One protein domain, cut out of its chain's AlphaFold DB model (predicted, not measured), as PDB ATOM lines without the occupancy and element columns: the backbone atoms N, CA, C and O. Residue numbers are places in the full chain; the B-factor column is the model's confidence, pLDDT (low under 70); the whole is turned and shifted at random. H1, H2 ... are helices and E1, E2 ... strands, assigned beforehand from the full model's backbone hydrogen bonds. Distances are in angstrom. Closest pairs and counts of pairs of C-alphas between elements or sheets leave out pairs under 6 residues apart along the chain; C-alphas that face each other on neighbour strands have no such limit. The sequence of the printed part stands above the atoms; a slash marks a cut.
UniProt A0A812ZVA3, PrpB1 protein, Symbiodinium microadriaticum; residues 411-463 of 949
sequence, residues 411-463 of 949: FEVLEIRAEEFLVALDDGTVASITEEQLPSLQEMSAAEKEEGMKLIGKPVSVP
ATOM      1  N   PHE A 411    -104.997 -52.531  27.056       71.19
ATOM      2  CA  PHE A 411    -104.392 -51.213  27.295       71.19
ATOM      3  C   PHE A 411    -105.337 -50.078  26.880       71.19
ATOM      4  O   PHE A 411    -106.167 -50.247  25.982       71.19
ATOM      5  N   GLU A 412    -105.227 -48.911  27.508       72.69
ATOM      6  CA  GLU A 412    -106.093 -47.761  27.232       72.69
ATOM      7  C   GLU A 412    -105.549 -46.913  26.071       72.69
ATOM      8  O   GLU A 412    -104.363 -46.593  26.005       72.69
ATOM      9  N   VAL A 413    -106.421 -46.539  25.133       72.06
ATOM     10  CA  VAL A 413    -106.061 -45.744  23.950       72.06
ATOM     11  C   VAL A 413    -106.123 -44.253  24.283       72.06
ATOM     12  O   VAL A 413    -107.199 -43.714  24.521       72.06
ATOM     13  N   LEU A 414    -104.976 -43.565  24.251       71.50
ATOM     14  CA  LEU A 414    -104.875 -42.148  24.627       71.50
ATOM     15  C   LEU A 414    -104.955 -41.169  23.443       71.50
ATOM     16  O   LEU A 414    -105.478 -40.064  23.592       71.50
ATOM     17  N   GLU A 415    -104.420 -41.528  22.271       74.81
ATOM     18  CA  GLU A 415    -104.397 -40.648  21.090       74.81
ATOM     19  C   GLU A 415    -104.444 -41.451  19.781       74.81
ATOM     20  O   GLU A 415    -103.746 -42.453  19.637       74.81
ATOM     21  N   ILE A 416    -105.226 -40.987  18.797       74.50
ATOM     22  CA  ILE A 416    -105.330 -41.579  17.451       74.50
ATOM     23  C   ILE A 416    -104.799 -40.572  16.419       74.50
ATOM     24  O   ILE A 416    -105.371 -39.496  16.237       74.50
ATOM     25  N   ARG A 417    -103.730 -40.932  15.701       78.06
ATOM     26  CA  ARG A 417    -103.082 -40.110  14.665       78.06
ATOM     27  C   ARG A 417    -103.500 -40.577  13.276       78.06
ATOM     28  O   ARG A 417    -102.845 -41.400  12.640       78.06
ATOM     29  N   ALA A 418    -104.623 -40.029  12.821       67.81
ATOM     30  CA  ALA A 418    -105.307 -40.443  11.597       67.81
ATOM     31  C   ALA A 418    -104.465 -40.318  10.312       67.81
ATOM     32  O   ALA A 418    -104.617 -41.141   9.419       67.81
ATOM     33  N   GLU A 419    -103.581 -39.320  10.215       69.69
ATOM     34  CA  GLU A 419    -102.759 -39.078   9.013       69.69
ATOM     35  C   GLU A 419    -101.577 -40.059   8.870       69.69
ATOM     36  O   GLU A 419    -101.040 -40.217   7.776       69.69
ATOM     37  N   GLU A 420    -101.188 -40.738   9.957       69.62
ATOM     38  CA  GLU A 420    -100.055 -41.682  10.001       69.62
ATOM     39  C   GLU A 420    -100.491 -43.140  10.253       69.62
ATOM     40  O   GLU A 420     -99.654 -44.039  10.232       69.62
ATOM     41  N   PHE A 421    -101.790 -43.385  10.484       74.88
ATOM     42  CA  PHE A 421    -102.357 -44.678  10.909       74.88
ATOM     43  C   PHE A 421    -101.704 -45.254  12.186       74.88
ATOM     44  O   PHE A 421    -101.436 -46.454  12.290       74.88
ATOM     45  N   LEU A 422    -101.472 -44.389  13.180       78.31
ATOM     46  CA  LEU A 422    -100.876 -44.740  14.476       78.31
ATOM     47  C   LEU A 422    -101.809 -44.421  15.652       78.31
ATOM     48  O   LEU A 422    -102.613 -43.490  15.593       78.31
ATOM     49  N   VAL A 423    -101.669 -45.176  16.741       74.94
ATOM     50  CA  VAL A 423    -102.419 -45.036  17.997       74.94
ATOM     51  C   VAL A 423    -101.452 -45.139  19.177       74.94
ATOM     52  O   VAL A 423    -100.628 -46.049  19.211       74.94
ATOM     53  N   ALA A 424    -101.542 -44.219  20.138       76.88
ATOM     54  CA  ALA A 424    -100.750 -44.244  21.369       76.88
ATOM     55  C   ALA A 424    -101.536 -44.879  22.526       76.88
ATOM     56  O   ALA A 424    -102.717 -44.566  22.716       76.88
ATOM     57  N   LEU A 425    -100.869 -45.742  23.292       77.38
ATOM     58  CA  LEU A 425    -101.415 -46.453  24.451       77.38
ATOM     59  C   LEU A 425    -100.909 -45.852  25.775       77.38
ATOM     60  O   LEU A 425     -99.958 -45.065  25.794       77.38
ATOM     61  N   ASP A 426    -101.558 -46.199  26.885       70.38
ATOM     62  CA  ASP A 426    -101.288 -45.647  28.218       70.38
ATOM     63  C   ASP A 426     -99.969 -46.106  28.858       70.38
ATOM     64  O   ASP A 426     -99.409 -45.387  29.689       70.38
ATOM     65  N   ASP A 427     -99.407 -47.226  28.399       71.62
ATOM     66  CA  ASP A 427     -98.036 -47.651  28.717       71.62
ATOM     67  C   ASP A 427     -96.949 -46.828  27.987       71.62
ATOM     68  O   ASP A 427     -95.759 -46.933  28.299       71.62
ATOM     69  N   GLY A 428     -97.349 -45.979  27.033       67.19
ATOM     70  CA  GLY A 428     -96.469 -45.161  26.201       67.19
ATOM     71  C   GLY A 428     -96.006 -45.829  24.902       67.19
ATOM     72  O   GLY A 428     -95.206 -45.229  24.175       67.19
ATOM     73  N   THR A 429     -96.484 -47.032  24.574       74.31
ATOM     74  CA  THR A 429     -96.239 -47.653  23.264       74.31
ATOM     75  C   THR A 429     -97.094 -47.021  22.165       74.31
ATOM     76  O   THR A 429     -98.120 -46.378  22.407       74.31
ATOM     77  N   VAL A 430     -96.648 -47.185  20.916       74.31
ATOM     78  CA  VAL A 430     -97.365 -46.718  19.725       74.31
ATOM     79  C   VAL A 430     -97.642 -47.916  18.824       74.31
ATOM     80  O   VAL A 430     -96.718 -48.529  18.287       74.31
ATOM     81  N   ALA A 431     -98.919 -48.246  18.666       76.12
ATOM     82  CA  ALA A 431     -99.405 -49.296  17.786       76.12
ATOM     83  C   ALA A 431     -99.814 -48.717  16.424       76.12
ATOM     84  O   ALA A 431    -100.246 -47.570  16.314       76.12
ATOM     85  N   SER A 432     -99.714 -49.531  15.378       75.94
ATOM     86  CA  SER A 432    -100.261 -49.221  14.054       75.94
ATOM     87  C   SER A 432    -101.673 -49.791  13.881       75.94
ATOM     88  O   SER A 432    -102.027 -50.806  14.486       75.94
ATOM     89  N   ILE A 433    -102.485 -49.121  13.064       74.12
ATOM     90  CA  ILE A 433    -103.854 -49.523  12.706       74.12
ATOM     91  C   ILE A 433    -104.001 -49.633  11.188       74.12
ATOM     92  O   ILE A 433    -103.218 -49.057  10.434       74.12
ATOM     93  N   THR A 434    -104.995 -50.384  10.722       75.06
ATOM     94  CA  THR A 434    -105.295 -50.500   9.289       75.06
ATOM     95  C   THR A 434    -106.286 -49.432   8.823       75.06
ATOM     96  O   THR A 434    -107.054 -48.874   9.610       75.06
ATOM     97  N   GLU A 435    -106.297 -49.164   7.514       71.31
ATOM     98  CA  GLU A 435    -107.190 -48.179   6.886       71.31
ATOM     99  C   GLU A 435    -108.683 -48.506   7.100       71.31
ATOM    100  O   GLU A 435    -109.502 -47.600   7.232       71.31
ATOM    101  N   GLU A 436    -109.029 -49.791   7.248       72.31
ATOM    102  CA  GLU A 436    -110.393 -50.256   7.549       72.31
ATOM    103  C   GLU A 436    -110.806 -50.042   9.021       72.31
ATOM    104  O   GLU A 436    -111.994 -49.903   9.311       72.31
ATOM    105  N   GLN A 437    -109.854 -49.992   9.964       67.38
ATOM    106  CA  GLN A 437    -110.129 -49.796  11.399       67.38
ATOM    107  C   GLN A 437    -110.309 -48.316  11.782       67.38
ATOM    108  O   GLN A 437    -110.990 -48.013  12.766       67.38
ATOM    109  N   LEU A 438    -109.703 -47.395  11.021       72.44
ATOM    110  CA  LEU A 438    -109.657 -45.965  11.344       72.44
ATOM    111  C   LEU A 438    -111.046 -45.308  11.542       72.44
ATOM    112  O   LEU A 438    -111.187 -44.581  12.530       72.44
ATOM    113  N   PRO A 439    -112.080 -45.545  10.703       72.06
ATOM    114  CA  PRO A 439    -113.378 -44.881  10.864       72.06
ATOM    115  C   PRO A 439    -114.075 -45.255  12.180       72.06
ATOM    116  O   PRO A 439    -114.525 -44.380  12.917       72.06
ATOM    117  N   SER A 440    -114.094 -46.545  12.524       72.44
ATOM    118  CA  SER A 440    -114.750 -47.049  13.738       72.44
ATOM    119  C   SER A 440    -114.050 -46.585  15.023       72.44
ATOM    120  O   SER A 440    -114.709 -46.315  16.025       72.44
ATOM    121  N   LEU A 441    -112.718 -46.445  15.000       69.94
ATOM    122  CA  LEU A 441    -111.961 -45.849  16.109       69.94
ATOM    123  C   LEU A 441    -112.293 -44.359  16.297       69.94
ATOM    124  O   LEU A 441    -112.420 -43.895  17.432       69.94
ATOM    125  N   GLN A 442    -112.478 -43.613  15.203       71.12
ATOM    126  CA  GLN A 442    -112.858 -42.198  15.257       71.12
ATOM    127  C   GLN A 442    -114.283 -41.989  15.786       71.12
ATOM    128  O   GLN A 442    -114.484 -41.106  16.619       71.12
ATOM    129  N   GLU A 443    -115.254 -42.808  15.368       72.06
ATOM    130  CA  GLU A 443    -116.629 -42.740  15.890       72.06
ATOM    131  C   GLU A 443    -116.678 -43.011  17.403       72.06
ATOM    132  O   GLU A 443    -117.320 -42.268  18.149       72.06
ATOM    133  N   MET A 444    -115.942 -44.014  17.900       65.88
ATOM    134  CA  MET A 444    -115.952 -44.323  19.334       65.88
ATOM    135  C   MET A 444    -115.156 -43.324  20.189       65.88
ATOM    136  O   MET A 444    -115.597 -43.017  21.293       65.88
ATOM    137  N   SER A 445    -114.056 -42.735  19.694       65.75
ATOM    138  CA  SER A 445    -113.348 -41.660  20.424       65.75
ATOM    139  C   SER A 445    -114.068 -40.296  20.364       65.75
ATOM    140  O   SER A 445    -113.693 -39.343  21.060       65.75
ATOM    141  N   ALA A 446    -115.124 -40.175  19.549       62.88
ATOM    142  CA  ALA A 446    -116.107 -39.103  19.677       62.88
ATOM    143  C   ALA A 446    -117.101 -39.407  20.814       62.88
ATOM    144  O   ALA A 446    -117.281 -38.566  21.694       62.88
ATOM    145  N   ALA A 447    -117.665 -40.622  20.860       60.44
ATOM    146  CA  ALA A 447    -118.588 -41.050  21.920       60.44
ATOM    147  C   ALA A 447    -117.954 -41.026  23.327       60.44
ATOM    148  O   ALA A 447    -118.579 -40.574  24.285       60.44
ATOM    149  N   GLU A 448    -116.683 -41.411  23.448       60.62
ATOM    150  CA  GLU A 448    -115.856 -41.294  24.661       60.62
ATOM    151  C   GLU A 448    -115.883 -39.884  25.282       60.62
ATOM    152  O   GLU A 448    -115.885 -39.739  26.505       60.62
ATOM    153  N   LYS A 449    -115.975 -38.835  24.451       58.81
ATOM    154  CA  LYS A 449    -115.984 -37.426  24.884       58.81
ATOM    155  C   LYS A 449    -117.374 -36.894  25.248       58.81
ATOM    156  O   LYS A 449    -117.445 -35.839  25.874       58.81
ATOM    157  N   GLU A 450    -118.449 -37.601  24.896       55.34
ATOM    158  CA  GLU A 450    -119.823 -37.262  25.304       55.34
ATOM    159  C   GLU A 450    -120.332 -38.138  26.464       55.34
ATOM    160  O   GLU A 450    -121.007 -37.622  27.352       55.34
ATOM    161  N   GLU A 451    -119.977 -39.430  26.509       57.50
ATOM    162  CA  GLU A 451    -120.462 -40.385  27.524       57.50
ATOM    163  C   GLU A 451    -119.405 -40.820  28.563       57.50
ATOM    164  O   GLU A 451    -119.748 -41.479  29.545       57.50
ATOM    165  N   GLY A 452    -118.128 -40.451  28.399       57.03
ATOM    166  CA  GLY A 452    -117.073 -40.702  29.394       57.03
ATOM    167  C   GLY A 452    -116.597 -42.159  29.508       57.03
ATOM    168  O   GLY A 452    -116.034 -42.537  30.536       57.03
ATOM    169  N   MET A 453    -116.830 -42.986  28.484       62.25
ATOM    170  CA  MET A 453    -116.378 -44.385  28.434       62.25
ATOM    171  C   MET A 453    -114.964 -44.491  27.853       62.25
ATOM    172  O   MET A 453    -114.762 -44.132  26.698       62.25
ATOM    173  N   LYS A 454    -114.017 -45.040  28.624       66.12
ATOM    174  CA  LYS A 454    -112.618 -45.240  28.203       66.12
ATOM    175  C   LYS A 454    -112.504 -46.291  27.098       66.12
ATOM    176  O   LYS A 454    -113.035 -47.401  27.245       66.12
ATOM    177  N   LEU A 455    -111.782 -45.965  26.033       73.94
ATOM    178  CA  LEU A 455    -111.501 -46.846  24.900       73.94
ATOM    179  C   LEU A 455    -110.306 -47.770  25.211       73.94
ATOM    180  O   LEU A 455    -109.197 -47.306  25.460       73.94
ATOM    181  N   ILE A 456    -110.526 -49.087  25.199       73.50
ATOM    182  CA  ILE A 456    -109.508 -50.104  25.513       73.50
ATOM    183  C   ILE A 456    -109.220 -50.945  24.266       73.50
ATOM    184  O   ILE A 456    -110.146 -51.331  23.544       73.50
ATOM    185  N   GLY A 457    -107.948 -51.252  24.010       73.50
ATOM    186  CA  GLY A 457    -107.505 -52.075  22.888       73.50
ATOM    187  C   GLY A 457    -106.409 -53.075  23.252       73.50
ATOM    188  O   GLY A 457    -105.717 -52.944  24.259       73.50
ATOM    189  N   LYS A 458    -106.260 -54.101  22.413       74.00
ATOM    190  CA  LYS A 458    -105.266 -55.165  22.586       74.00
ATOM    191  C   LYS A 458    -104.158 -55.045  21.525       74.00
ATOM    192  O   LYS A 458    -104.429 -55.318  20.349       74.00
ATOM    193  N   PRO A 459    -102.930 -54.642  21.897       73.31
ATOM    194  CA  PRO A 459    -101.786 -54.654  20.996       73.31
ATOM    195  C   PRO A 459    -101.277 -56.085  20.774       73.31
ATOM    196  O   PRO A 459    -101.239 -56.904  21.691       73.31
ATOM    197  N   VAL A 460    -100.836 -56.382  19.553       70.06
ATOM    198  CA  VAL A 460    -100.126 -57.619  19.208       70.06
ATOM    199  C   VAL A 460     -98.851 -57.260  18.452       70.06
ATOM    200  O   VAL A 460     -98.875 -56.478  17.501       70.06
ATOM    201  N   SER A 461     -97.721 -57.826  18.878       72.75
ATOM    202  CA  SER A 461     -96.450 -57.701  18.163       72.75
ATOM    203  C   SER A 461     -96.448 -58.643  16.960       72.75
ATOM    204  O   SER A 461     -96.486 -59.864  17.120       72.75
ATOM    205  N   VAL A 462     -96.436 -58.078  15.754       68.00
ATOM    206  CA  VAL A 462     -96.427 -58.827  14.497       68.00
ATOM    207  C   VAL A 462     -94.983 -58.897  13.980       68.00
ATOM    208  O   VAL A 462     -94.382 -57.849  13.711       68.00
ATOM    209  N   PRO A 463     -94.391 -60.100  13.839       62.53
ATOM    210  CA  PRO A 463     -93.063 -60.242  13.253       62.53
ATOM    211  C   PRO A 463     -93.086 -59.845  11.766       62.53
ATOM    212  O   PRO A 463     -94.103 -60.052  11.096       62.53
TER     213      PRO A 463
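What this domain is: This is residues 411 to 463 of the 949 residues of the protein "PrpB1 protein" of Symbiodinium microadriaticum (UniProt A0A812ZVA3). A small curled antiparallel sheet has three strands, E1, E2 and E3, side by side, and a long last strand, E4, that swings across one side of them and pairs near its start with the beginning of E1. One helix, H1, packs on the sheet over E1 on that same side, and the far end of H1 and the end of E4 lie at opposite ends of the longest axis. The printed part has 53 residues, with named elements in the order E1, E2, E3, H1, E4; the sheet's order is E3, E2, E1, E4, all antiparallel, and the class is mixed, helices and strands. The whole is compact, with a radius of gyration of the C-alphas of 10.9 A, yet elongated in outline, spanning 37 by 23 by 15 A.

How they stand to each other: E1, residues 411 to 417, and E2, residues 422 to 425, form a hairpin, with N 414 and O 424 2.9 A apart and N 417 and O 422 2.8 A apart. E2 and E3, residues 430 to 432, form the next hairpin, with N 423 and O 431 2.8 A apart. E1, E2 and E3 make a meander, each strand the antiparallel neighbour of the one before. H1, residues 438 to 451, is on the sheet at a height of 9.5 A over the sheet. It lies over E1, with E2 only just left out: 5 of its C-alphas fall on E1 and 2 on E2. It runs across the strands, at 64 degrees to E1 on the local plane; their closest C-alphas, of Ile 416 and Gln 442, are 7.9 A apart. In H1, 8 of 10 O i to N i+4 pairs are within hydrogen-bond range. E4, residues 455 to 462, is antiparallel to E1, with N 411 and O 457 2.9 A apart. The pairing is staggered: E1 pairs with E4 over residues 411 to 412 and with E2 over residues 413 to 417. The edge strands are E3 and E4, whose closest C-alphas, of Ala 431 and Pro 459, are 6.7 A apart.

Where its parts are: E1 begins at C-alpha 411 (-104.392, -51.213, 27.295) and is 16.9 A long from first to last C-alpha. E2 measures 10.1 A and E3 6.8 A. H1 runs 20.2 A from C-alpha 438 (-109.657, -45.965, 11.344). E4, the longest strand, runs 21.9 A to C-alpha 462 (-96.427, -58.827, 14.497).

The domain as a whole: The C-alphas farthest apart, of Glu 450 and Pro 463, are 37.3 A from each other. The printed part has no cut, and the four links between its elements are tight. The mean pLDDT of the printed part is 70.2; 19 residues are under 70, among them residues 444 to 454.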